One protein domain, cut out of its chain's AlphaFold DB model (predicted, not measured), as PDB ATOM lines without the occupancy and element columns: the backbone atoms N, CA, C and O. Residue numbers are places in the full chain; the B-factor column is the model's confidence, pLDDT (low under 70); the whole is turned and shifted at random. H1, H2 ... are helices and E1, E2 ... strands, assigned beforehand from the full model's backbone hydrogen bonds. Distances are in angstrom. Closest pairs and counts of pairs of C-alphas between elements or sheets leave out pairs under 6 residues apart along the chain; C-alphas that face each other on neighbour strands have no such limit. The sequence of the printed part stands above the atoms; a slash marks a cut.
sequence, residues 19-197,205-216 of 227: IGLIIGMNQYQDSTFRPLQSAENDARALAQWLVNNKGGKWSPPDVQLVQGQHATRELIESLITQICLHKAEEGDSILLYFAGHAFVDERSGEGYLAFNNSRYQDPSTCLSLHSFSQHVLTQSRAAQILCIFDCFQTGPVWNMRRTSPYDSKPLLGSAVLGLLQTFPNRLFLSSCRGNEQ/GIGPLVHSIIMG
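Overview. This is residues 19 to 197 and 205 to 216 of the 227 residues of an uncharacterized protein of Dictyobacter vulcani (UniProt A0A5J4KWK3). A twisted, mostly parallel sheet forms the middle of the domain, with helices over both faces: H1 over one, with H6 beside H1, and H2 and H3 side by side over the other, with H5 next to H3. E3 runs through the core and bends away at its far end, where the short E4 folds back beside it, and loops and little H4 gather at that end of the sheet. The printed part has 191 residues, with six named helices and six named strands in the order E1 H1 E2 H2 E3 E4 H3 E5 H4 H5 E6 H6; the class is mixed, helices and strands. The sheet is branched at E3; E3 and E4 are its antiparallel pair. The whole is compact and rounded, with a radius of gyration of the C-alphas of 16.0 A and spans of 43 by 37 by 31 A.

Along the chain. E1, residues 19 to 24, begins at C-alpha 19 (163.421, 194.462, 173.402). H1 is residues 39 to 51, 18.8 A long, E2 63 to 67, and H2 73 to 87, 19.8 A. E3, residues 93 to 104, is 28.2 A long and bends by 87 degrees at residue 101, near (164.202, 216.203, 181.698). E4 is 111 to 113, H3 129 to 139, E5 144 to 153, 26.8 A, and H4 156 to 159. H5 is 174 to 182, E6 186 to 193, 22.9 A, and H6 208 to 216, ending at C-alpha 216 (175.440, 195.725, 189.367).

Arrangement. E1 has E2 on one side, with N 22 and O 64 2.8 A apart, and E3 on the other, with N 21 and O 95 at 2.9 A. E3 and E4 form a hairpin, with N 112 and O 103 at 2.8 A. E5 is parallel to E3, with N 96 and O 146 at 2.9 A, and to E6, with N 149 and O 189 at 2.8 A. E1, H1, E2 and E5, H4 H5, E6 are strand-helix-strand units, parallel neighbour strands joined through helices, with right-handed crossovers. H1 runs along the strands at a height over the sheet of 7.9 A; H2, at 9.5 A, and H3, at 8.7 A, lie on the opposite face. H2 touches H3 with residues 80 to 85 alone, closest at the C-alphas of Cys 84 and Val 136, 6.3 A. H3 touches H5, closest at the C-alphas of His 130 and Val 176, 5.7 A. H1 touches H6, closest at the C-alphas of Asp 42 and Val 210, 6.1 A. H5 and H6 only graze the sheet; H4 and E3 are near each other. Every O i to N i+4 pair is within hydrogen-bond range in H1, H3, H5 and H6, and 10 of 11 in H2; H4 is too short for one.

Size, cuts and confidence. The C-alphas of Pro 61 and Thr 163, the two farthest apart, are 46.8 A apart. Residues 198 to 204 are not printed, and C-alphas 197 and 205 stand 16.3 A apart across the cut. The links E1 to H1, H1 to E2, E4 to H3 and H4 to H5 are long. The mean pLDDT of the printed part is 86.2; residues 156 to 169, 192 to 197, 205 to 207 and 216 are under 70.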
ATOM      1  N   ILE A  19     163.625 193.316 174.287       96.69
ATOM      2  CA  ILE A  19     163.421 194.462 173.402       96.69
ATOM      3  C   ILE A  19     163.740 195.735 174.183       96.69
ATOM      4  O   ILE A  19     163.161 195.981 175.238       96.69
ATOM      5  N   GLY A  20     164.664 196.545 173.674       97.00
ATOM      6  CA  GLY A  20     165.119 197.775 174.316       97.00
ATOM      7  C   GLY A  20     164.762 199.014 173.505       97.00
ATOM      8  O   GLY A  20     165.061 199.071 172.315       97.00
ATOM      9  N   LEU A  21     164.192 200.027 174.153       97.88
ATOM     10  CA  LEU A  21     164.149 201.398 173.643       97.88
ATOM     11  C   LEU A  21     164.904 202.292 174.619       97.88
ATOM     12  O   LEU A  21     164.481 202.483 175.758       97.88
ATOM     13  N   ILE A  22     166.039 202.810 174.165       98.25
ATOM     14  CA  ILE A  22     166.992 203.556 174.977       98.25
ATOM     15  C   ILE A  22     167.042 204.986 174.448       98.25
ATOM     16  O   ILE A  22     167.371 205.223 173.287       98.25
ATOM     17  N   ILE A  23     166.673 205.937 175.295       98.31
ATOM     18  CA  ILE A  23     166.431 207.325 174.915       98.31
ATOM     19  C   ILE A  23     167.322 208.221 175.766       98.31
ATOM     20  O   ILE A  23     167.349 208.084 176.988       98.31
ATOM     21  N   GLY A  24     168.029 209.153 175.133       96.81
ATOM     22  CA  GLY A  24     168.829 210.139 175.856       96.81
ATOM     23  C   GLY A  24     168.988 211.432 175.079       96.81
ATOM     24  O   GLY A  24     169.367 211.397 173.912       96.81
ATOM     25  N   MET A  25     168.726 212.579 175.697       95.88
ATOM     26  CA  MET A  25     168.916 213.873 175.038       95.88
ATOM     27  C   MET A  25     169.501 214.923 175.977       95.88
ATOM     28  O   MET A  25     169.039 215.115 177.103       95.88
ATOM     29  N   ASN A  26     170.514 215.628 175.473       94.56
ATOM     30  CA  ASN A  26     171.185 216.692 176.208       94.56
ATOM     31  C   ASN A  26     170.635 218.082 175.881       94.56
ATOM     32  O   ASN A  26     170.746 218.981 176.707       94.56
ATOM     33  N   GLN A  27     170.069 218.273 174.690       95.12
ATOM     34  CA  GLN A  27     169.655 219.582 174.183       95.12
ATOM     35  C   GLN A  27     168.147 219.634 173.941       95.12
ATOM     36  O   GLN A  27     167.552 218.665 173.459       95.12
ATOM     37  N   TYR A  28     167.560 220.797 174.217       95.56
ATOM     38  CA  TYR A  28     166.130 221.074 174.120       95.56
ATOM     39  C   TYR A  28     165.916 222.396 173.383       95.56
ATOM     40  O   TYR A  28     166.740 223.306 173.476       95.56
ATOM     41  N   GLN A  29     164.818 222.500 172.638       96.19
ATOM     42  CA  GLN A  29     164.457 223.726 171.919       96.19
ATOM     43  C   GLN A  29     163.920 224.807 172.866       96.19
ATOM     44  O   GLN A  29     164.152 225.994 172.645       96.19
ATOM     45  N   ASP A  30     163.208 224.404 173.922       94.19
ATOM     46  CA  ASP A  30     162.741 225.304 174.976       94.19
ATOM     47  C   ASP A  30     163.846 225.522 176.017       94.19
ATOM     48  O   ASP A  30     164.284 224.588 176.692       94.19
ATOM     49  N   SER A  31     164.263 226.780 176.181       91.81
ATOM     50  CA  SER A  31     165.324 227.197 177.105       91.81
ATOM     51  C   SER A  31     165.010 226.973 178.588       91.81
ATOM     52  O   SER A  31     165.904 227.094 179.423       91.81
ATOM     53  N   THR A  32     163.757 226.671 178.939       89.69
ATOM     54  CA  THR A  32     163.370 226.276 180.303       89.69
ATOM     55  C   THR A  32     164.043 224.962 180.711       89.69
ATOM     56  O   THR A  32     164.352 224.748 181.886       89.69
ATOM     57  N   PHE A  33     164.298 224.089 179.737       89.50
ATOM     58  CA  PHE A  33     165.074 222.872 179.917       89.50
ATOM     59  C   PHE A  33     166.549 223.191 179.689       89.50
ATOM     60  O   PHE A  33     166.990 223.465 178.571       89.50
ATOM     61  N   ARG A  34     167.326 223.186 180.772       88.50
ATOM     62  CA  ARG A  34     168.763 223.445 180.681       88.50
ATOM     63  C   ARG A  34     169.461 222.302 179.930       88.50
ATOM     64  O   ARG A  34     169.067 221.149 180.080       88.50
ATOM     65  N   PRO A  35     170.543 222.578 179.192       89.69
ATOM     66  CA  PRO A  35     171.328 221.508 178.604       89.69
ATOM     67  C   PRO A  35     171.884 220.535 179.655       89.69
ATOM     68  O   PRO A  35     172.378 220.960 180.703       89.69
ATOM     69  N   LEU A  36     171.832 219.239 179.353       89.00
ATOM     70  CA  LEU A  36     172.467 218.166 180.128       89.00
ATOM     71  C   LEU A  36     173.804 217.775 179.480       89.00
ATOM     72  O   LEU A  36     174.086 218.175 178.349       89.00
ATOM     73  N   GLN A  37     174.649 217.017 180.183       87.44
ATOM     74  CA  GLN A  37     175.949 216.585 179.645       87.44
ATOM     75  C   GLN A  37     176.009 215.066 179.449       87.44
ATOM     76  O   GLN A  37     176.573 214.604 178.456       87.44
ATOM     77  N   SER A  38     175.369 214.297 180.330       86.94
ATOM     78  CA  SER A  38     175.532 212.839 180.370       86.94
ATOM     79  C   SER A  38     174.383 212.037 179.764       86.94
ATOM     80  O   SER A  38     174.599 210.877 179.444       86.94
ATOM     81  N   ALA A  39     173.195 212.603 179.527       91.62
ATOM     82  CA  ALA A  39     172.020 211.815 179.123       91.62
ATOM     83  C   ALA A  39     172.232 211.034 177.810       91.62
ATOM     84  O   ALA A  39     171.847 209.871 177.685       91.62
ATOM     85  N   GLU A  40     172.893 211.650 176.829       94.62
ATOM     86  CA  GLU A  40     173.262 210.964 175.585       94.62
ATOM     87  C   GLU A  40     174.384 209.932 175.794       94.62
ATOM     88  O   GLU A  40     174.366 208.857 175.196       94.62
ATOM     89  N   ASN A  41     175.360 210.199 176.655       92.19
ATOM     90  CA  ASN A  41     176.409 209.214 176.928       92.19
ATOM     91  C   ASN A  41     175.844 207.998 177.674       92.19
ATOM     92  O   ASN A  41     176.166 206.867 177.319       92.19
ATOM     93  N   ASP A  42     174.941 208.230 178.621       90.56
ATOM     94  CA  ASP A  42     174.258 207.232 179.440       90.56
ATOM     95  C   ASP A  42     173.432 206.278 178.581       90.56
ATOM     96  O   ASP A  42     173.627 205.060 178.619       90.56
ATOM     97  N   ALA A  43     172.576 206.834 177.721       95.12
ATOM     98  CA  ALA A  43     171.789 206.054 176.776       95.12
ATOM     99  C   ALA A  43     172.681 205.240 175.820       95.12
ATOM    100  O   ALA A  43     172.420 204.063 175.562       95.12
ATOM    101  N   ARG A  44     173.773 205.830 175.319       96.06
ATOM    102  CA  ARG A  44     174.695 205.131 174.414       96.06
ATOM    103  C   ARG A  44     175.428 203.993 175.115       96.06
ATOM    104  O   ARG A  44     175.499 202.897 174.563       96.06
ATOM    105  N   ALA A  45     175.952 204.240 176.313       93.75
ATOM    106  CA  ALA A  45     176.673 203.253 177.105       93.75
ATOM    107  C   ALA A  45     175.772 202.066 177.461       93.75
ATOM    108  O   ALA A  45     176.174 200.915 177.282       93.75
ATOM    109  N   LEU A  46     174.529 202.330 177.880       94.62
ATOM    110  CA  LEU A  46     173.566 201.277 178.180       94.62
ATOM    111  C   LEU A  46     173.212 200.462 176.930       94.62
ATOM    112  O   LEU A  46     173.273 199.236 176.973       94.62
ATOM    113  N   ALA A  47     172.902 201.112 175.803       96.56
ATOM    114  CA  ALA A  47     172.589 200.412 174.556       96.56
ATOM    115  C   ALA A  47     173.749 199.518 174.087       96.56
ATOM    116  O   ALA A  47     173.529 198.368 173.708       96.56
ATOM    117  N   GLN A  48     174.988 200.016 174.166       95.56
ATOM    118  CA  GLN A  48     176.189 199.243 173.840       95.56
ATOM    119  C   GLN A  48     176.388 198.059 174.787       95.56
ATOM    120  O   GLN A  48     176.727 196.969 174.332       95.56
ATOM    121  N   TRP A  49     176.168 198.246 176.089       94.81
ATOM    122  CA  TRP A  49     176.290 197.175 177.076       94.81
ATOM    123  C   TRP A  49     175.228 196.083 176.887       94.81
ATOM    124  O   TRP A  49     175.558 194.898 176.965       94.81
ATOM    125  N   LEU A  50     173.981 196.460 176.575       95.31
ATOM    126  CA  LEU A  50     172.880 195.518 176.349       95.31
ATOM    127  C   LEU A  50     173.201 194.533 175.221       95.31
ATOM    128  O   LEU A  50     172.993 193.336 175.383       95.31
ATOM    129  N   VAL A  51     173.761 195.012 174.108       96.12
ATOM    130  CA  VAL A  51     174.086 194.171 172.939       96.12
ATOM    131  C   VAL A  51     175.463 193.502 173.022       96.12
ATOM    132  O   VAL A  51     175.836 192.722 172.148       96.12
ATOM    133  N   ASN A  52     176.256 193.803 174.052       92.75
ATOM    134  CA  ASN A  52     177.598 193.250 174.200       92.75
ATOM    135  C   ASN A  52     177.542 191.784 174.656       92.75
ATOM    136  O   ASN A  52     176.867 191.451 175.629       92.75
ATOM    137  N   ASN A  53     178.343 190.918 174.026       88.25
ATOM    138  CA  ASN A  53     178.471 189.503 174.395       88.25
ATOM    139  C   ASN A  53     178.993 189.268 175.823       88.25
ATOM    140  O   ASN A  53     178.767 188.201 176.390       88.25
ATOM    141  N   LYS A  54     179.718 190.228 176.402       86.12
ATOM    142  CA  LYS A  54     180.169 190.211 177.805       86.12
ATOM    143  C   LYS A  54     179.232 190.979 178.748       86.12
ATOM    144  O   LYS A  54     179.491 191.001 179.943       86.12
ATOM    145  N   GLY A  55     178.197 191.627 178.211       88.12
ATOM    146  CA  GLY A  55     177.172 192.359 178.955       88.12
ATOM    147  C   GLY A  55     175.824 191.652 178.852       88.12
ATOM    148  O   GLY A  55     175.722 190.464 179.158       88.12
ATOM    149  N   GLY A  56     174.804 192.376 178.387       87.81
ATOM    150  CA  GLY A  56     173.424 191.887 178.338       87.81
ATOM    151  C   GLY A  56     173.170 190.750 177.341       87.81
ATOM    152  O   GLY A  56     172.238 189.978 177.551       87.81
ATOM    153  N   LYS A  57     173.995 190.602 176.290       92.44
ATOM    154  CA  LYS A  57     173.820 189.614 175.199       92.44
ATOM    155  C   LYS A  57     172.475 189.728 174.463       92.44
ATOM    156  O   LYS A  57     171.938 188.731 173.983       92.44
ATOM    157  N   TRP A  58     171.905 190.927 174.381       94.81
ATOM    158  CA  TRP A  58     170.665 191.164 173.644       94.81
ATOM    159  C   TRP A  58     170.931 191.191 172.142       94.81
ATOM    160  O   TRP A  58     172.003 191.584 171.681       94.81
ATOM    161  N   SER A  59     169.923 190.792 171.373       94.38
ATOM    162  CA  SER A  59     169.959 190.843 169.914       94.38
ATOM    163  C   SER A  59     170.051 192.307 169.449       94.38
ATOM    164  O   SER A  59     169.159 193.091 169.783       94.38
ATOM    165  N   PRO A  60     171.075 192.718 168.672       94.62
ATOM    166  CA  PRO A  60     171.208 194.108 168.229       94.62
ATOM    167  C   PRO A  60     169.975 194.676 167.494       94.62
ATOM    168  O   PRO A  60     169.609 195.815 167.773       94.62
ATOM    169  N   PRO A  61     169.268 193.919 166.627       94.81
ATOM    170  CA  PRO A  61     168.013 194.370 166.007       94.81
ATOM    171  C   PRO A  61     166.851 194.643 166.979       94.81
ATOM    172  O   PRO A  61     165.841 195.235 166.583       94.81
ATOM    173  N   ASP A  62     166.948 194.184 168.227       95.44
ATOM    174  CA  ASP A  62     165.924 194.376 169.252       95.44
ATOM    175  C   ASP A  62     166.231 195.541 170.203       95.44
ATOM    176  O   ASP A  62     165.374 195.888 171.013       95.44
ATOM    177  N   VAL A  63     167.388 196.200 170.068       97.12
ATOM    178  CA  VAL A  63     167.756 197.389 170.851       97.12
ATOM    179  C   VAL A  63     167.769 198.622 169.953       97.12
ATOM    180  O   VAL A  63     168.589 198.746 169.046       97.12
ATOM    181  N   GLN A  64     166.872 199.564 170.225       97.88
ATOM    182  CA  GLN A  64     166.797 200.845 169.534       97.88
ATOM    183  C   GLN A  64     167.326 201.965 170.426       97.88
ATOM    184  O   GLN A  64     166.876 202.135 171.557       97.88
ATOM    185  N   LEU A  65     168.266 202.742 169.894       98.31
ATOM    186  CA  LEU A  65     168.850 203.908 170.549       98.31
ATOM    187  C   LEU A  65     168.382 205.179 169.833       98.31
ATOM    188  O   LEU A  65     168.621 205.332 168.636       98.31
ATOM    189  N   VAL A  66     167.754 206.100 170.564       98.38
ATOM    190  CA  VAL A  66     167.314 207.405 170.047       98.38
ATOM    191  C   VAL A  66     167.952 208.514 170.871       98.38
ATOM    192  O   VAL A  66     167.809 208.538 172.093       98.38
ATOM    193  N   GLN A  67     168.672 209.431 170.213       97.06
ATOM    194  CA  GLN A  67     169.464 210.441 170.918       97.06
ATOM    195  C   GLN A  67     169.337 211.860 170.371       97.06
ATOM    196  O   GLN A  67     169.060 212.066 169.184       97.06
ATOM    197  N   GLY A  68     169.604 212.832 171.247       95.00
ATOM    198  CA  GLY A  68     169.758 214.243 170.900       95.00
ATOM    199  C   GLY A  68     168.555 214.796 170.139       95.00
ATOM    200  O   GLY A  68     167.409 214.581 170.530       95.00
ATOM    201  N   GLN A  69     168.812 215.478 169.021       95.31
ATOM    202  CA  GLN A  69     167.773 216.103 168.188       95.31
ATOM    203  C   GLN A  69     166.746 215.117 167.605       95.31
ATOM    204  O   GLN A  69     165.651 215.525 167.231       95.31
ATOM    205  N   HIS A  70     167.080 213.826 167.512       96.38
ATOM    206  CA  HIS A  70     166.158 212.818 166.988       96.38
ATOM    207  C   HIS A  70     165.129 212.378 168.026       96.38
ATOM    208  O   HIS A  70     164.073 211.873 167.652       96.38
ATOM    209  N   ALA A  71     165.405 212.582 169.316       96.69
ATOM    210  CA  ALA A  71     164.494 212.228 170.391       96.69
ATOM    211  C   ALA A  71     163.362 213.258 170.500       96.69
ATOM    212  O   ALA A  71     163.328 214.080 171.414       96.69
ATOM    213  N   THR A  72     162.472 213.220 169.511       97.56
ATOM    214  CA  THR A  72     161.257 214.029 169.389       97.56
ATOM    215  C   THR A  72     160.061 213.288 169.972       97.56
ATOM    216  O   THR A  72     160.047 212.053 170.018       97.56
ATOM    217  N   ARG A  73     159.038 214.034 170.396       96.25
ATOM    218  CA  ARG A  73     157.803 213.470 170.950       96.25
ATOM    219  C   ARG A  73     157.180 212.418 170.037       96.25
ATOM    220  O   ARG A  73     156.820 211.340 170.506       96.25
ATOM    221  N   GLU A  74     157.090 212.733 168.752       96.56
ATOM    222  CA  GLU A  74     156.403 211.945 167.734       96.56
ATOM    223  C   GLU A  74     157.142 210.635 167.459       96.56
ATOM    224  O   GLU A  74     156.529 209.566 167.435       96.56
ATOM    225  N   LEU A  75     158.472 210.698 167.304       97.12
ATOM    226  CA  LEU A  75     159.277 209.500 167.079       97.12
ATOM    227  C   LEU A  75     159.206 208.568 168.289       97.12
ATOM    228  O   LEU A  75     158.959 207.376 168.128       97.12
ATOM    229  N   ILE A  76     159.403 209.102 169.497       96.75
ATOM    230  CA  ILE A  76     159.401 208.280 170.707       96.75
ATOM    231  C   ILE A  76     158.030 207.643 170.942       96.75
ATOM    232  O   ILE A  76     157.965 206.456 171.253       96.75
ATOM    233  N   GLU A  77     156.938 208.385 170.746       95.25
ATOM    234  CA  GLU A  77     155.588 207.823 170.845       95.25
ATOM    235  C   GLU A  77     155.374 206.677 169.868       95.25
ATOM    236  O   GLU A  77     154.957 205.591 170.267       95.25
ATOM    237  N   SER A  78     155.723 206.902 168.599       96.06
ATOM    238  CA  SER A  78     155.571 205.897 167.555       96.06
ATOM    239  C   SER A  78     156.365 204.634 167.878       96.06
ATOM    240  O   SER A  78     155.868 203.532 167.646       96.06
ATOM    241  N   LEU A  79     157.579 204.769 168.418       96.56
ATOM    242  CA  LEU A  79     158.410 203.628 168.798       96.56
ATOM    243  C   LEU A  79     157.851 202.885 170.010       96.56
ATOM    244  O   LEU A  79     157.835 201.656 170.000       96.56
ATOM    245  N   ILE A  80     157.353 203.597 171.024       95.06
ATOM    246  CA  ILE A  80     156.689 202.984 172.182       95.06
ATOM    247  C   ILE A  80     155.472 202.182 171.719       95.06
ATOM    248  O   ILE A  80     155.361 201.004 172.048       95.06
ATOM    249  N   THR A  81     154.591 202.779 170.911       94.00
ATOM    250  CA  THR A  81     153.418 202.093 170.354       94.00
ATOM    251  C   THR A  81     153.835 200.873 169.533       94.00
ATOM    252  O   THR A  81     153.332 199.772 169.756       94.00
ATOM    253  N   GLN A  82     154.811 201.023 168.634       94.31
ATOM    254  CA  GLN A  82     155.309 199.918 167.819       94.31
ATOM    255  C   GLN A  82     155.871 198.776 168.673       94.31
ATOM    256  O   GLN A  82     155.564 197.612 168.417       94.31
ATOM    257  N   ILE A  83     156.689 199.082 169.677       93.56
ATOM    258  CA  ILE A  83     157.338 198.073 170.514       93.56
ATOM    259  C   ILE A  83     156.316 197.398 171.425       93.56
ATOM    260  O   ILE A  83     156.201 196.174 171.402       93.56
ATOM    261  N   CYS A  84     155.565 198.181 172.196       91.56
ATOM    262  CA  CYS A  84     154.696 197.668 173.247       91.56
ATOM    263  C   CYS A  84     153.416 197.022 172.710       91.56
ATOM    264  O   CYS A  84     152.941 196.067 173.318       91.56
ATOM    265  N   LEU A  85     152.860 197.505 171.595       89.75
ATOM    266  CA  LEU A  85     151.555 197.036 171.108       89.75
ATOM    267  C   LEU A  85     151.641 196.131 169.883       89.75
ATOM    268  O   LEU A  85     150.759 195.299 169.683       89.75
ATOM    269  N   HIS A  86     152.667 196.296 169.046       89.94
ATOM    270  CA  HIS A  86     152.730 195.603 167.755       89.94
ATOM    271  C   HIS A  86     153.846 194.561 167.678       89.94
ATOM    272  O   HIS A  86     153.641 193.494 167.103       89.94
ATOM    273  N   LYS A  87     155.028 194.846 168.237       89.69
ATOM    274  CA  LYS A  87     156.198 193.961 168.140       89.69
ATOM    275  C   LYS A  87     156.274 192.950 169.280       89.69
ATOM    276  O   LYS A  87     156.737 191.835 169.037       89.69
ATOM    277  N   ALA A  88     155.896 193.349 170.493       91.25
ATOM    278  CA  ALA A  88     155.987 192.499 171.672       91.25
ATOM    279  C   ALA A  88     154.934 191.385 171.662       91.25
ATOM    280  O   ALA A  88     153.745 191.595 171.398       91.25
ATOM    281  N   GLU A  89     155.393 190.184 171.972       91.38
ATOM    282  CA  GLU A  89     154.571 188.991 172.087       91.38
ATOM    283  C   GLU A  89     154.614 188.449 173.516       91.38
ATOM    284  O   GLU A  89     155.357 188.932 174.375       91.38
ATOM    285  N   GLU A  90     153.785 187.446 173.781       89.56
ATOM    286  CA  GLU A  90     153.815 186.742 175.058       89.56
ATOM    287  C   GLU A  90     155.202 186.118 175.274       89.56
ATOM    288  O   GLU A  90     155.802 185.564 174.355       89.56
ATOM    289  N   GLY A  91     155.730 186.250 176.489       90.75
ATOM    290  CA  GLY A  91     157.096 185.842 176.835       90.75
ATOM    291  C   GLY A  91     158.155 186.927 176.621       90.75
ATOM    292  O   GLY A  91     159.169 186.905 177.314       90.75
ATOM    293  N   ASP A  92     157.925 187.914 175.750       94.62
ATOM    294  CA  ASP A  92     158.903 188.980 175.513       94.62
ATOM    295  C   ASP A  92     159.043 189.923 176.716       94.62
ATOM    296  O   ASP A  92     158.138 190.114 177.534       94.62
ATOM    297  N   SER A  93     160.207 190.556 176.787       95.00
ATOM    298  CA  SER A  93     160.609 191.466 177.851       95.00
ATOM    299  C   SER A  93     160.962 192.821 177.264       95.00
ATOM    300  O   SER A  93     161.774 192.892 176.345       95.00
ATOM    301  N   ILE A  94     160.382 193.896 177.791       96.50
ATOM    302  CA  ILE A  94     160.632 195.258 177.312       96.50
ATOM    303  C   ILE A  94     161.437 196.032 178.355       96.50
ATOM    304  O   ILE A  94     161.050 196.080 179.520       96.50
ATOM    305  N   LEU A  95     162.507 196.691 177.915       96.56
ATOM    306  CA  LEU A  95     163.202 197.738 178.662       96.56
ATOM    307  C   LEU A  95     163.007 199.082 177.963       96.56
ATOM    308  O   LEU A  95     163.427 199.266 176.822       96.56
ATOM    309  N   LEU A  96     162.414 200.032 178.676       96.88
ATOM    310  CA  LEU A  96     162.353 201.432 178.279       96.88
ATOM    311  C   LEU A  96     163.297 202.219 179.186       96.88
ATOM    312  O   LEU A  96     163.049 202.333 180.382       96.88
ATOM    313  N   TYR A  97     164.384 202.744 178.632       96.88
ATOM    314  CA  TYR A  97     165.299 203.619 179.357       96.88
ATOM    315  C   TYR A  97     165.179 205.040 178.825       96.88
ATOM    316  O   TYR A  97     165.252 205.260 177.616       96.88
ATOM    317  N   PHE A  98     165.032 206.001 179.728       96.50
ATOM    318  CA  PHE A  98     164.975 207.416 179.401       96.50
ATOM    319  C   PHE A  98     165.937 208.194 180.290       96.50
ATOM    320  O   PHE A  98     165.821 208.143 181.513       96.50
ATOM    321  N   ALA A  99     166.833 208.953 179.667       94.75
ATOM    322  CA  ALA A  99     167.664 209.953 180.317       94.75
ATOM    323  C   ALA A  99     167.335 211.340 179.766       94.75
ATOM    324  O   ALA A  99     167.463 211.591 178.566       94.75
ATOM    325  N   GLY A 100     166.919 212.255 180.637       93.00
ATOM    326  CA  GLY A 100     166.488 213.576 180.198       93.00
ATOM    327  C   GLY A 100     165.707 214.338 181.253       93.00
ATOM    328  O   GLY A 100     165.726 214.004 182.439       93.00
ATOM    329  N   HIS A 101     165.010 215.380 180.818       92.25
ATOM    330  CA  HIS A 101     164.202 216.203 181.698       92.25
ATOM    331  C   HIS A 101     162.838 215.583 181.991       92.25
ATOM    332  O   HIS A 101     162.160 215.066 181.104       92.25
ATOM    333  N   ALA A 102     162.418 215.699 183.246       91.50
ATOM    334  CA  ALA A 102     161.069 215.383 183.681       91.50
ATOM    335  C   ALA A 102     160.538 216.474 184.608       91.50
ATOM    336  O   ALA A 102     161.302 217.165 185.283       91.50
ATOM    337  N   PHE A 103     159.226 216.640 184.653       89.06
ATOM    338  CA  PHE A 103     158.578 217.611 185.528       89.06
ATOM    339  C   PHE A 103     157.187 217.127 185.917       89.06
ATOM    340  O   PHE A 103     156.627 216.251 185.265       89.06
ATOM    341  N   VAL A 104     156.625 217.705 186.974       88.00
ATOM    342  CA  VAL A 104     155.207 217.525 187.294       88.00
ATOM    343  C   VAL A 104     154.483 218.824 186.998       88.00
ATOM    344  O   VAL A 104     154.897 219.886 187.462       88.00
ATOM    345  N   ASP A 105     153.410 218.738 186.221       85.81
ATOM    346  CA  ASP A 105     152.535 219.882 185.981       85.81
ATOM    347  C   ASP A 105     151.742 220.168 187.261       85.81
ATOM    348  O   ASP A 105     151.073 219.298 187.818       85.81
ATOM    349  N   GLU A 106     151.838 221.393 187.775       80.31
ATOM    350  CA  GLU A 106     151.231 221.761 189.059       80.31
ATOM    351  C   GLU A 106     149.699 221.746 189.011       80.31
ATOM    352  O   GLU A 106     149.064 221.474 190.028       80.31
ATOM    353  N   ARG A 107     149.118 221.988 187.828       81.44
ATOM    354  CA  ARG A 107     147.666 222.053 187.615       81.44
ATOM    355  C   ARG A 107     147.025 220.670 187.675       81.44
ATOM    356  O   ARG A 107     146.008 220.501 188.339       81.44
ATOM    357  N   SER A 108     147.612 219.699 186.980       81.94
ATOM    358  CA  SER A 108     147.115 218.319 186.926       81.94
ATOM    359  C   SER A 108     147.694 217.426 188.022       81.94
ATOM    360  O   SER A 108     147.069 216.451 188.418       81.94
ATOM    361  N   GLY A 109     148.883 217.750 188.532       84.12
ATOM    362  CA  GLY A 109     149.642 216.882 189.428       84.12
ATOM    363  C   GLY A 109     150.317 215.700 188.732       84.12
ATOM    364  O   GLY A 109     150.912 214.877 189.426       84.12
ATOM    365  N   GLU A 110     150.270 215.649 187.401       87.19
ATOM    366  CA  GLU A 110     150.793 214.553 186.590       87.19
ATOM    367  C   GLU A 110     152.254 214.759 186.190       87.19
ATOM    368  O   GLU A 110     152.705 215.884 185.960       87.19
ATOM    369  N   GLY A 111     152.991 213.650 186.097       90.62
ATOM    370  CA  GLY A 111     154.385 213.626 185.664       90.62
ATOM    371  C   GLY A 111     154.536 213.557 184.148       90.62
ATOM    372  O   GLY A 111     153.814 212.825 183.470       90.62
ATOM    373  N   TYR A 112     155.517 214.287 183.628       93.44
ATOM    374  CA  TYR A 112     155.823 214.390 182.208       93.44
ATOM    375  C   TYR A 112     157.308 214.164 181.947       93.44
ATOM    376  O   TYR A 112     158.156 214.637 182.706       93.44
ATOM    377  N   LEU A 113     157.613 213.490 180.837       95.12
ATOM    378  CA  LEU A 113     158.959 213.415 180.266       95.12
ATOM    379  C   LEU A 113     159.066 214.386 179.090       95.12
ATOM    380  O   LEU A 113     158.200 214.401 178.211       95.12
ATOM    381  N   ALA A 114     160.126 215.189 179.082       95.75
ATOM    382  CA  ALA A 114     160.403 216.156 178.032       95.75
ATOM    383  C   ALA A 114     161.324 215.561 176.958       95.75
ATOM    384  O   ALA A 114     162.280 214.846 177.249       95.75
ATOM    385  N   PHE A 115     161.055 215.915 175.710       97.19
ATOM    386  CA  PHE A 115     161.827 215.560 174.526       97.19
ATOM    387  C   PHE A 115     162.482 216.799 173.925       97.19
ATOM    388  O   PHE A 115     162.213 217.923 174.348       97.19
ATOM    389  N   ASN A 116     163.313 216.616 172.898       96.81
ATOM    390  CA  ASN A 116     164.035 217.722 172.272       96.81
ATOM    391  C   ASN A 116     163.111 218.879 171.838       96.81
ATOM    392  O   ASN A 116     163.457 220.042 172.034       96.81
ATOM    393  N   ASN A 117     161.939 218.560 171.280       96.62
ATOM    394  CA  ASN A 117     160.947 219.518 170.782       96.62
ATOM    395  C   ASN A 117     159.851 219.881 171.799       96.62
ATOM    396  O   ASN A 117     158.878 220.546 171.438       96.62
ATOM    397  N   SER A 118     159.983 219.451 173.055       96.69
ATOM    398  CA  SER A 118     159.004 219.759 174.094       96.69
ATOM    399  C   SER A 118     159.078 221.216 174.545       96.69
ATOM    400  O   SER A 118     160.148 221.823 174.603       96.69
ATOM    401  N   ARG A 119     157.919 221.754 174.920       94.69
ATOM    402  CA  ARG A 119     157.723 223.090 175.480       94.69
ATOM    403  C   ARG A 119     157.177 222.976 176.897       94.69
ATOM    404  O   ARG A 119     156.136 222.365 177.112       94.69
ATOM    405  N   TYR A 120     157.839 223.601 177.866       90.50
ATOM    406  CA  TYR A 120     157.467 223.503 179.281       90.50
ATOM    407  C   TYR A 120     156.062 224.059 179.557       90.50
ATOM    408  O   TYR A 120     155.310 223.510 180.358       90.50
ATOM    409  N   GLN A 121     155.682 225.129 178.853       90.69
ATOM    410  CA  GLN A 121     154.360 225.753 178.986       90.69
ATOM    411  C   GLN A 121     153.240 224.975 178.275       90.69
ATOM    412  O   GLN A 121     152.063 225.242 178.523       90.69
ATOM    413  N   ASP A 122     153.592 224.005 177.428       93.44
ATOM    414  CA  ASP A 122     152.656 223.182 176.665       93.44
ATOM    415  C   ASP A 122     152.947 221.682 176.875       93.44
ATOM    416  O   ASP A 122     153.602 221.044 176.039       93.44
ATOM    417  N   PRO A 123     152.447 221.088 177.981       90.56
ATOM    418  CA  PRO A 123     152.673 219.680 178.310       90.56
ATOM    419  C   PRO A 123     152.175 218.683 177.254       90.56
ATOM    420  O   PRO A 123     152.567 217.519 177.303       90.56
ATOM    421  N   SER A 124     151.345 219.103 176.287       92.62
ATOM    422  CA  SER A 124     150.910 218.234 175.183       92.62
ATOM    423  C   SER A 124     152.069 217.817 174.268       92.62
ATOM    424  O   SER A 124     152.035 216.748 173.661       92.62
ATOM    425  N   THR A 125     153.137 218.619 174.236       94.62
ATOM    426  CA  THR A 125     154.390 218.326 173.519       94.62
ATOM    427  C   THR A 125     155.318 217.369 174.281       94.62
ATOM    428  O   THR A 125     156.399 217.029 173.797       94.62
ATOM    429  N   CYS A 126     154.927 216.935 175.479       95.25
ATOM    430  CA  CYS A 126     155.662 216.009 176.340       95.25
ATOM    431  C   CYS A 126     154.964 214.639 176.384       95.25
ATOM    432  O   CYS A 126     153.824 214.485 175.939       95.25
ATOM    433  N   LEU A 127     155.626 213.624 176.947       95.44
ATOM    434  CA  LEU A 127     154.968 212.351 177.266       95.44
ATOM    435  C   LEU A 127     154.371 212.418 178.671       95.44
ATOM    436  O   LEU A 127     155.117 212.490 179.645       95.44
ATOM    437  N   SER A 128     153.043 212.343 178.777       94.62
ATOM    438  CA  SER A 128     152.356 212.136 180.058       94.62
ATOM    439  C   SER A 128     152.631 210.727 180.568       94.62
ATOM    440  O   SER A 128     152.287 209.752 179.897       94.62
ATOM    441  N   LEU A 129     153.212 210.609 181.764       92.69
ATOM    442  CA  LEU A 129     153.467 209.316 182.398       92.69
ATOM    443  C   LEU A 129     152.168 208.588 182.736       92.69
ATOM    444  O   LEU A 129     152.125 207.371 182.622       92.69
ATOM    445  N   HIS A 130     151.097 209.306 183.073       91.88
ATOM    446  CA  HIS A 130     149.798 208.685 183.311       91.88
ATOM    447  C   HIS A 130     149.210 208.064 182.046       91.88
ATOM    448  O   HIS A 130     148.890 206.875 182.043       91.88
ATOM    449  N   SER A 131     149.128 208.828 180.952       91.19
ATOM    450  CA  SER A 131     148.610 208.311 179.680       91.19
ATOM    451  C   SER A 131     149.496 207.192 179.132       91.19
ATOM    452  O   SER A 131     148.987 206.166 178.687       91.19
ATOM    453  N   PHE A 132     150.817 207.351 179.232       92.56
ATOM    454  CA  PHE A 132     151.787 206.315 178.894       92.56
ATOM    455  C   PHE A 132     151.561 205.035 179.703       92.56
ATOM    456  O   PHE A 132     151.453 203.961 179.120       92.56
ATOM    457  N   SER A 133     151.446 205.136 181.028       90.19
ATOM    458  CA  SER A 133     151.213 203.986 181.899       90.19
ATOM    459  C   SER A 133     149.886 203.312 181.588       90.19
ATOM    460  O   SER A 133     149.848 202.095 181.454       90.19
ATOM    461  N   GLN A 134     148.804 204.068 181.408       89.19
ATOM    462  CA  GLN A 134     147.525 203.484 181.010       89.19
ATOM    463  C   GLN A 134     147.649 202.729 179.686       89.19
ATOM    464  O   GLN A 134     147.218 201.586 179.597       89.19
ATOM    465  N   HIS A 135     148.278 203.327 178.679       87.56
ATOM    466  CA  HIS A 135     148.387 202.730 177.354       87.56
ATOM    467  C   HIS A 135     149.303 201.495 177.344       87.56
ATOM    468  O   HIS A 135     148.897 200.410 176.938       87.56
ATOM    469  N   VAL A 136     150.525 201.626 177.861       85.88
ATOM    470  CA  VAL A 136     151.548 200.574 177.799       85.88
ATOM    471  C   VAL A 136     151.279 199.444 178.785       85.88
ATOM    472  O   VAL A 136     151.450 198.278 178.431       85.88
ATOM    473  N   LEU A 137     150.856 199.752 180.015       82.06
ATOM    474  CA  LEU A 137     150.689 198.721 181.042       82.06
ATOM    475  C   LEU A 137     149.471 197.838 180.776       82.06
ATOM    476  O   LEU A 137     149.544 196.642 181.049       82.06
ATOM    477  N   THR A 138     148.390 198.406 180.231       82.44
ATOM    478  CA  THR A 138     147.127 197.678 180.032       82.44
ATOM    479  C   THR A 138     147.059 196.935 178.699       82.44
ATOM    480  O   THR A 138     146.376 195.918 178.616       82.44
ATOM    481  N   GLN A 139     147.745 197.419 177.655       88.12
ATOM    482  CA  GLN A 139     147.569 196.901 176.291       88.12
ATOM    483  C   GLN A 139     148.746 196.058 175.784       88.12
ATOM    484  O   GLN A 139     148.595 195.328 174.804       88.12
ATOM    485  N   SER A 140     149.917 196.135 176.419       90.38
ATOM    486  CA  SER A 140     151.082 195.356 175.991       90.38
ATOM    487  C   SER A 140     150.962 193.882 176.372       90.38
ATOM    488  O   SER A 140     150.682 193.550 177.526       90.38
ATOM    489  N   ARG A 141     151.277 192.998 175.417       90.50
ATOM    490  CA  ARG A 141     151.335 191.537 175.616       90.50
ATOM    491  C   ARG A 141     152.664 191.040 176.187       90.50
ATOM    492  O   ARG A 141     152.802 189.847 176.439       90.50
ATOM    493  N   ALA A 142     153.637 191.931 176.380       93.00
ATOM    494  CA  ALA A 142     154.927 191.560 176.945       93.00
ATOM    495  C   ALA A 142     154.755 190.922 178.331       93.00
ATOM    496  O   ALA A 142     153.980 191.406 179.169       93.00
ATOM    497  N   ALA A 143     155.526 189.867 178.589       92.50
ATOM    498  CA  ALA A 143     155.553 189.203 179.886       92.50
ATOM    499  C   ALA A 143     156.077 190.141 180.979       92.50
ATOM    500  O   ALA A 143     155.532 190.159 182.082       92.50
ATOM    501  N   GLN A 144     157.079 190.963 180.654       93.88
ATOM    502  CA  GLN A 144     157.640 191.952 181.570       93.88
ATOM    503  C   GLN A 144     157.918 193.291 180.884       93.88
ATOM    504  O   GLN A 144     158.331 193.339 179.725       93.88
ATOM    505  N   ILE A 145     157.706 194.382 181.622       95.06
ATOM    506  CA  ILE A 145     158.070 195.738 181.198       95.06
ATOM    507  C   ILE A 145     158.817 196.414 182.342       95.06
ATOM    508  O   ILE A 145     158.263 196.612 183.425       95.06
ATOM    509  N   LEU A 146     160.063 196.784 182.077       94.56
ATOM    510  CA  LEU A 146     160.906 197.573 182.958       94.56
ATOM    511  C   LEU A 146     161.086 198.963 182.351       94.56
ATOM    512  O   LEU A 146     161.650 199.107 181.269       94.56
ATOM    513  N   CYS A 147     160.631 199.989 183.058       94.62
ATOM    514  CA  CYS A 147     160.894 201.377 182.711       94.62
ATOM    515  C   CYS A 147     161.918 201.952 183.689       94.62
ATOM    516  O   CYS A 147     161.721 201.879 184.900       94.62
ATOM    517  N   ILE A 148     162.996 202.534 183.173       93.50
ATOM    518  CA  ILE A 148     164.034 203.199 183.960       93.50
ATOM    519  C   ILE A 148     164.113 204.656 183.513       93.50
ATOM    520  O   ILE A 148     164.436 204.953 182.364       93.50
ATOM    521  N   PHE A 149     163.836 205.559 184.443       91.62
ATOM    522  CA  PHE A 149     163.810 207.000 184.238       91.62
ATOM    523  C   PHE A 149     164.988 207.645 184.985       91.62
ATOM    524  O   PHE A 149     164.943 207.823 186.202       91.62
ATOM    525  N   ASP A 150     166.064 207.978 184.274       90.00
ATOM    526  CA  ASP A 150     167.195 208.758 184.791       90.00
ATOM    527  C   ASP A 150     166.935 210.249 184.568       90.00
ATOM    528  O   ASP A 150     167.367 210.855 183.581       90.00
ATOM    529  N   CYS A 151     166.115 210.828 185.442       85.75
ATOM    530  CA  CYS A 151     165.518 212.124 185.179       85.75
ATOM    531  C   CYS A 151     166.193 213.270 185.933       85.75
ATOM    532  O   CYS A 151     166.384 213.233 187.153       85.75
ATOM    533  N   PHE A 152     166.429 214.352 185.193       82.12
ATOM    534  CA  PHE A 152     166.664 215.683 185.737       82.12
ATOM    535  C   PHE A 152     165.336 216.403 185.933       82.12
ATOM    536  O   PHE A 152     164.592 216.642 184.980       82.12
ATOM    537  N   GLN A 153     165.042 216.772 187.174       78.75
ATOM    538  CA  GLN A 153     163.755 217.368 187.517       78.75
ATOM    539  C   GLN A 153     163.747 218.877 187.244       78.75
ATOM    540  O   GLN A 153     164.616 219.604 187.724       78.75
ATOM    541  N   THR A 154     162.751 219.341 186.487       78.38
ATOM    542  CA  THR A 154     162.539 220.756 186.139       78.38
ATOM    543  C   THR A 154     161.261 221.282 186.785       78.38
ATOM    544  O   THR A 154     160.233 220.612 186.773       78.38
ATOM    545  N   GLY A 155     161.300 222.507 187.309       71.50
ATOM    546  CA  GLY A 155     160.113 223.241 187.763       71.50
ATOM    547  C   GLY A 155     160.183 223.748 189.210       71.50
ATOM    548  O   GLY A 155     161.078 223.356 189.965       71.50
ATOM    549  N   PRO A 156     159.243 224.624 189.616       65.06
ATOM    550  CA  PRO A 156     159.264 225.307 190.915       65.06
ATOM    551  C   PRO A 156     159.224 224.336 192.094       65.06
ATOM    552  O   PRO A 156     160.028 224.461 193.017       65.06
ATOM    553  N   VAL A 157     158.363 223.316 192.012       62.97
ATOM    554  CA  VAL A 157     158.203 222.273 193.042       62.97
ATOM    555  C   VAL A 157     159.520 221.546 193.359       62.97
ATOM    556  O   VAL A 157     159.718 221.120 194.491       62.97
ATOM    557  N   TRP A 158     160.454 221.454 192.405       59.19
ATOM    558  CA  TRP A 158     161.762 220.805 192.601       59.19
ATOM    559  C   TRP A 158     162.930 221.773 192.774       59.19
ATOM    560  O   TRP A 158     164.022 221.353 193.160       59.19
ATOM    561  N   ASN A 159     162.694 223.062 192.530       57.91
ATOM    562  CA  ASN A 159     163.629 224.140 192.828       57.91
ATOM    563  C   ASN A 159     163.484 224.665 194.266       57.91
ATOM    564  O   ASN A 159     164.354 225.404 194.729       57.91
ATOM    565  N   MET A 160     162.426 224.286 194.994       55.41
ATOM    566  CA  MET A 160     162.323 224.564 196.425       55.41
ATOM    567  C   MET A 160     163.392 223.785 197.198       55.41
ATOM    568  O   MET A 160     163.609 222.591 196.985       55.41
ATOM    569  N   ARG A 161     164.077 224.477 198.117       51.06
ATOM    570  CA  ARG A 161     165.030 223.856 199.040       51.06
ATOM    571  C   ARG A 161     164.268 222.814 199.852       51.06
ATOM    572  O   ARG A 161     163.418 223.188 200.654       51.06
ATOM    573  N   ARG A 162     164.568 221.530 199.631       56.22
ATOM    574  CA  ARG A 162     163.972 220.430 200.398       56.22
ATOM    575  C   ARG A 162     164.197 220.701 201.884       56.22
ATOM    576  O   ARG A 162     165.342 220.762 202.332       56.22
ATOM    577  N   THR A 163     163.117 220.917 202.625       51.28
ATOM    578  CA  THR A 163     163.148 221.080 204.085       51.28
ATOM    579  C   THR A 163     163.210 219.731 204.796       51.28
ATOM    580  O   THR A 163     163.694 219.648 205.922       51.28
ATOM    581  N   SER A 164     162.806 218.668 204.102       48.94
ATOM    582  CA  SER A 164     162.857 217.279 204.534       48.94
ATOM    583  C   SER A 164     163.219 216.358 203.358       48.94
ATOM    584  O   SER A 164     162.840 216.645 202.218       48.94
ATOM    585  N   PRO A 165     163.894 215.216 203.592       46.84
ATOM    586  CA  PRO A 165     164.073 214.174 202.575       46.84
ATOM    587  C   PRO A 165     162.747 213.589 202.049       46.84
ATOM    588  O   PRO A 165     162.756 212.930 201.015       46.84
ATOM    589  N   TYR A 166     161.619 213.865 202.718       45.66
ATOM    590  CA  TYR A 166     160.275 213.455 202.304       45.66
ATOM    591  C   TYR A 166     159.494 214.535 201.526       45.66
ATOM    592  O   TYR A 166     158.413 214.245 201.021       45.66
ATOM    593  N   ASP A 167     160.032 215.754 201.370       50.25
ATOM    594  CA  ASP A 167     159.389 216.865 200.635       50.25
ATOM    595  C   ASP A 167     159.576 216.747 199.113       50.25
ATOM    596  O   ASP A 167     159.942 217.698 198.420       50.25
ATOM    597  N   SER A 168     159.357 215.555 198.563       56.44
ATOM    598  CA  SER A 168     159.346 215.337 197.120       56.44
ATOM    599  C   SER A 168     157.954 214.921 196.690       56.44
ATOM    600  O   SER A 168     157.480 213.846 197.062       56.44
ATOM    601  N   LYS A 169     157.313 215.730 195.846       66.56
ATOM    602  CA  LYS A 169     156.198 215.222 195.051       66.56
ATOM    603  C   LYS A 169     156.764 214.093 194.170       66.56
ATOM    604  O   LYS A 169     157.848 214.263 193.617       66.56
ATOM    605  N   PRO A 170     156.153 212.905 194.100       74.00
ATOM    606  CA  PRO A 170     156.681 211.832 193.265       74.00
ATOM    607  C   PRO A 170     156.461 212.165 191.785       74.00
ATOM    608  O   PRO A 170     155.448 212.760 191.423       74.00
ATOM    609  N   LEU A 171     157.404 211.767 190.921       80.25
ATOM    610  CA  LEU A 171     157.231 211.872 189.465       80.25
ATOM    611  C   LEU A 171     156.068 210.986 188.985       80.25
ATOM    612  O   LEU A 171     155.345 211.343 188.059       80.25
ATOM    613  N   LEU A 172     155.883 209.835 189.636       82.62
ATOM    614  CA  LEU A 172     154.759 208.935 189.403       82.62
ATOM    615  C   LEU A 172     153.605 209.328 190.330       82.62
ATOM    616  O   LEU A 172     153.705 209.178 191.548       82.62
ATOM    617  N   GLY A 173     152.516 209.831 189.751       80.31
ATOM    618  CA  GLY A 173     151.289 210.129 190.488       80.31
ATOM    619  C   GLY A 173     150.628 208.870 191.063       80.31
ATOM    620  O   GLY A 173     150.923 207.741 190.662       80.31
ATOM    621  N   SER A 174     149.681 209.055 191.986       82.56
ATOM    622  CA  SER A 174     148.941 207.954 192.626       82.56
ATOM    623  C   SER A 174     148.211 207.056 191.621       82.56
ATOM    624  O   SER A 174     148.152 205.845 191.820       82.56
ATOM    625  N   ALA A 175     147.718 207.623 190.517       84.94
ATOM    626  CA  ALA A 175     147.083 206.867 189.441       84.94
ATOM    627  C   ALA A 175     148.054 205.872 188.782       84.94
ATOM    628  O   ALA A 175     147.716 204.702 188.602       84.94
ATOM    629  N   VAL A 176     149.289 206.299 188.488       85.62
ATOM    630  CA  VAL A 176     150.328 205.417 187.931       85.62
ATOM    631  C   VAL A 176     150.704 204.321 188.928       85.62
ATOM    632  O   VAL A 176     150.828 203.161 188.542       85.62
ATOM    633  N   LEU A 177     150.831 204.664 190.212       86.06
ATOM    634  CA  LEU A 177     151.118 203.682 191.262       86.06
ATOM    635  C   LEU A 177     150.009 202.626 191.376       86.06
ATOM    636  O   LEU A 177     150.313 201.437 191.449       86.06
ATOM    637  N   GLY A 178     148.740 203.035 191.316       85.94
ATOM    638  CA  GLY A 178     147.602 202.113 191.320       85.94
ATOM    639  C   GLY A 178     147.599 201.160 190.118       85.94
ATOM    640  O   GLY A 178     147.337 199.965 190.269       85.94
ATOM    641  N   LEU A 179     147.963 201.652 188.929       86.38
ATOM    642  CA  LEU A 179     148.127 200.802 187.744       86.38
ATOM    643  C   LEU A 179     149.250 199.776 187.940       86.38
ATOM    644  O   LEU A 179     149.041 198.594 187.688       86.38
ATOM    645  N   LEU A 180     150.414 200.192 188.440       86.62
ATOM    646  CA  LEU A 180     151.541 199.282 188.686       86.62
ATOM    647  C   LEU A 180     151.222 198.213 189.739       86.62
ATOM    648  O   LEU A 180     151.684 197.084 189.622       86.62
ATOM    649  N   GLN A 181     150.399 198.534 190.740       87.06
ATOM    650  CA  GLN A 181     149.915 197.556 191.721       87.06
ATOM    651  C   GLN A 181     148.925 196.548 191.122       87.06
ATOM    652  O   GLN A 181     148.809 195.430 191.619       87.06
ATOM    653  N   THR A 182     148.211 196.937 190.063       87.94
ATOM    654  CA  THR A 182     147.202 196.099 189.402       87.94
ATOM    655  C   THR A 182     147.826 195.154 188.373       87.94
ATOM    656  O   THR A 182     147.371 194.021 188.226       87.94
ATOM    657  N   PHE A 183     148.867 195.598 187.661       85.69
ATOM    658  CA  PHE A 183     149.499 194.832 186.585       85.69
ATOM    659  C   PHE A 183     150.844 194.241 187.035       85.69
ATOM    660  O   PHE A 183     151.828 194.978 187.133       85.69
ATOM    661  N   PRO A 184     150.933 192.917 187.274       84.31
ATOM    662  CA  PRO A 184     152.183 192.283 187.676       84.31
ATOM    663  C   PRO A 184     153.245 192.375 186.571       84.31
ATOM    664  O   PRO A 184     152.936 192.537 185.389       84.31
ATOM    665  N   ASN A 185     154.518 192.238 186.954       88.56
ATOM    666  CA  ASN A 185     155.675 192.285 186.047       88.56
ATOM    667  C   ASN A 185     155.802 193.604 185.262       88.56
ATOM    668  O   ASN A 185     156.308 193.644 184.137       88.56
ATOM    669  N   ARG A 186     155.324 194.697 185.855       90.38
ATOM    670  CA  ARG A 186     155.512 196.064 185.380       90.38
ATOM    671  C   ARG A 186     156.275 196.825 186.456       90.38
ATOM    672  O   ARG A 186     155.753 197.028 187.547       90.38
ATOM    673  N   LEU A 187     157.518 197.210 186.178       90.00
ATOM    674  CA  LEU A 187     158.386 197.870 187.155       90.00
ATOM    675  C   LEU A 187     158.872 199.208 186.619       90.00
ATOM    676  O   LEU A 187     159.440 199.276 185.532       90.00
ATOM    677  N   PHE A 188     158.644 200.273 187.385       89.50
ATOM    678  CA  PHE A 188     159.131 201.612 187.073       89.50
ATOM    679  C   PHE A 188     160.182 202.001 188.113       89.50
ATOM    680  O   PHE A 188     159.897 202.034 189.309       89.50
ATOM    681  N   LEU A 189     161.390 202.303 187.653       85.75
ATOM    682  CA  LEU A 189     162.490 202.813 188.460       85.75
ATOM    683  C   LEU A 189     162.759 204.253 188.041       85.75
ATOM    684  O   LEU A 189     162.891 204.531 186.854       85.75
ATOM    685  N   SER A 190     162.853 205.170 189.000       82.31
ATOM    686  CA  SER A 190     163.182 206.567 188.722       82.31
ATOM    687  C   SER A 190     164.345 207.005 189.595       82.31
ATOM    688  O   SER A 190     164.287 206.882 190.818       82.31
ATOM    689  N   SER A 191     165.376 207.558 188.967       78.06
ATOM    690  CA  SER A 191     166.368 208.386 189.641       78.06
ATOM    691  C   SER A 191     165.925 209.839 189.545       78.06
ATOM    692  O   SER A 191     165.487 210.302 188.490       78.06
ATOM    693  N   CYS A 192     165.998 210.543 190.667       65.50
ATOM    694  CA  CYS A 192     165.585 211.932 190.788       65.50
ATOM    695  C   CYS A 192     166.820 212.764 191.120       65.50
ATOM    696  O   CYS A 192     167.101 213.012 192.296       65.50
ATOM    697  N   ARG A 193     167.565 213.182 190.089       62.50
ATOM    698  CA  ARG A 193     168.667 214.131 190.271       62.50
ATOM    699  C   ARG A 193     168.029 215.504 190.501       62.50
ATOM    700  O   ARG A 193     167.514 216.130 189.571       62.50
ATOM    701  N   GLY A 194     167.955 215.917 191.768       51.31
ATOM    702  CA  GLY A 194     167.500 217.256 192.147       51.31
ATOM    703  C   GLY A 194     168.463 218.332 191.641       51.31
ATOM    704  O   GLY A 194     169.457 218.031 190.983       51.31
ATOM    705  N   ASN A 195     168.211 219.598 191.982       45.22
ATOM    706  CA  ASN A 195     169.067 220.742 191.639       45.22
ATOM    707  C   ASN A 195     170.448 220.724 192.342       45.22
ATOM    708  O   ASN A 195     171.021 221.771 192.642       45.22
ATOM    709  N   GLU A 196     170.972 219.538 192.652       42.50
ATOM    710  CA  GLU A 196     172.311 219.347 193.170       42.50
ATOM    711  C   GLU A 196     173.284 219.962 192.168       42.50
ATOM    712  O   GLU A 196     173.409 219.532 191.024       42.50
ATOM    713  N   GLN A 197     174.008 220.980 192.630       40.59
ATOM    714  CA  GLN A 197     175.203 221.525 191.987       40.59
ATOM    715  C   GLN A 197     176.339 220.487 191.896       40.59
ATOM    716  O   GLN A 197     177.503 220.854 191.727       40.59
ATOM    717  N   GLY A 205     182.414 210.119 182.171       60.09
ATOM    718  CA  GLY A 205     181.342 210.783 181.411       60.09
ATOM    719  C   GLY A 205     180.009 210.018 181.333       60.09
ATOM    720  O   GLY A 205     179.195 210.327 180.462       60.09
ATOM    721  N   ILE A 206     179.810 209.029 182.217       66.00
ATOM    722  CA  ILE A 206     178.575 208.247 182.410       66.00
ATOM    723  C   ILE A 206     177.984 208.591 183.784       66.00
ATOM    724  O   ILE A 206     178.711 208.678 184.774       66.00
ATOM    725  N   GLY A 207     176.679 208.791 183.871       63.12
ATOM    726  CA  GLY A 207     175.942 209.083 185.081       63.12
ATOM    727  C   GLY A 207     175.907 207.920 186.084       63.12
ATOM    728  O   GLY A 207     176.013 206.744 185.719       63.12
ATOM    729  N   PRO A 208     175.728 208.226 187.381       72.06
ATOM    730  CA  PRO A 208     175.825 207.254 188.470       72.06
ATOM    731  C   PRO A 208     174.803 206.116 188.388       72.06
ATOM    732  O   PRO A 208     175.118 205.000 188.803       72.06
ATOM    733  N   LEU A 209     173.603 206.358 187.842       75.31
ATOM    734  CA  LEU A 209     172.582 205.316 187.702       75.31
ATOM    735  C   LEU A 209     173.015 204.271 186.673       75.31
ATOM    736  O   LEU A 209     173.039 203.086 186.990       75.31
ATOM    737  N   VAL A 210     173.394 204.697 185.465       75.25
ATOM    738  CA  VAL A 210     173.843 203.772 184.412       75.25
ATOM    739  C   VAL A 210     175.112 203.051 184.826       75.25
ATOM    740  O   VAL A 210     175.197 201.839 184.646       75.25
ATOM    741  N   HIS A 211     176.055 203.750 185.457       73.75
ATOM    742  CA  HIS A 211     177.232 203.107 186.030       73.75
ATOM    743  C   HIS A 211     176.846 202.004 187.031       73.75
ATOM    744  O   HIS A 211     177.331 200.881 186.927       73.75
ATOM    745  N   SER A 212     175.926 202.288 187.958       73.62
ATOM    746  CA  SER A 212     175.449 201.307 188.943       73.62
ATOM    747  C   SER A 212     174.693 200.142 188.304       73.62
ATOM    748  O   SER A 212     174.854 199.011 188.747       73.62
ATOM    749  N   ILE A 213     173.911 200.383 187.249       79.38
ATOM    750  CA  ILE A 213     173.223 199.326 186.494       79.38
ATOM    751  C   ILE A 213     174.249 198.416 185.815       79.38
ATOM    752  O   ILE A 213     174.190 197.202 185.974       79.38
ATOM    753  N   ILE A 214     175.215 198.992 185.095       76.56
ATOM    754  CA  ILE A 214     176.241 198.231 184.373       76.56
ATOM    755  C   ILE A 214     177.117 197.442 185.352       76.56
ATOM    756  O   ILE A 214     177.386 196.266 185.116       76.56
ATOM    757  N   MET A 215     177.531 198.051 186.463       70.06
ATOM    758  CA  MET A 215     178.353 197.388 187.478       70.06
ATOM    759  C   MET A 215     177.565 196.385 188.320       70.06
ATOM    760  O   MET A 215     178.108 195.351 188.683       70.06
ATOM    761  N   GLY A 216     176.296 196.650 188.624       67.62
ATOM    762  CA  GLY A 216     175.440 195.725 189.367       67.62
ATOM    763  C   GLY A 216     175.063 194.494 188.546       67.62
ATOM    764  O   GLY A 216     175.050 193.388 189.073       67.62
TER     765      GLY A 216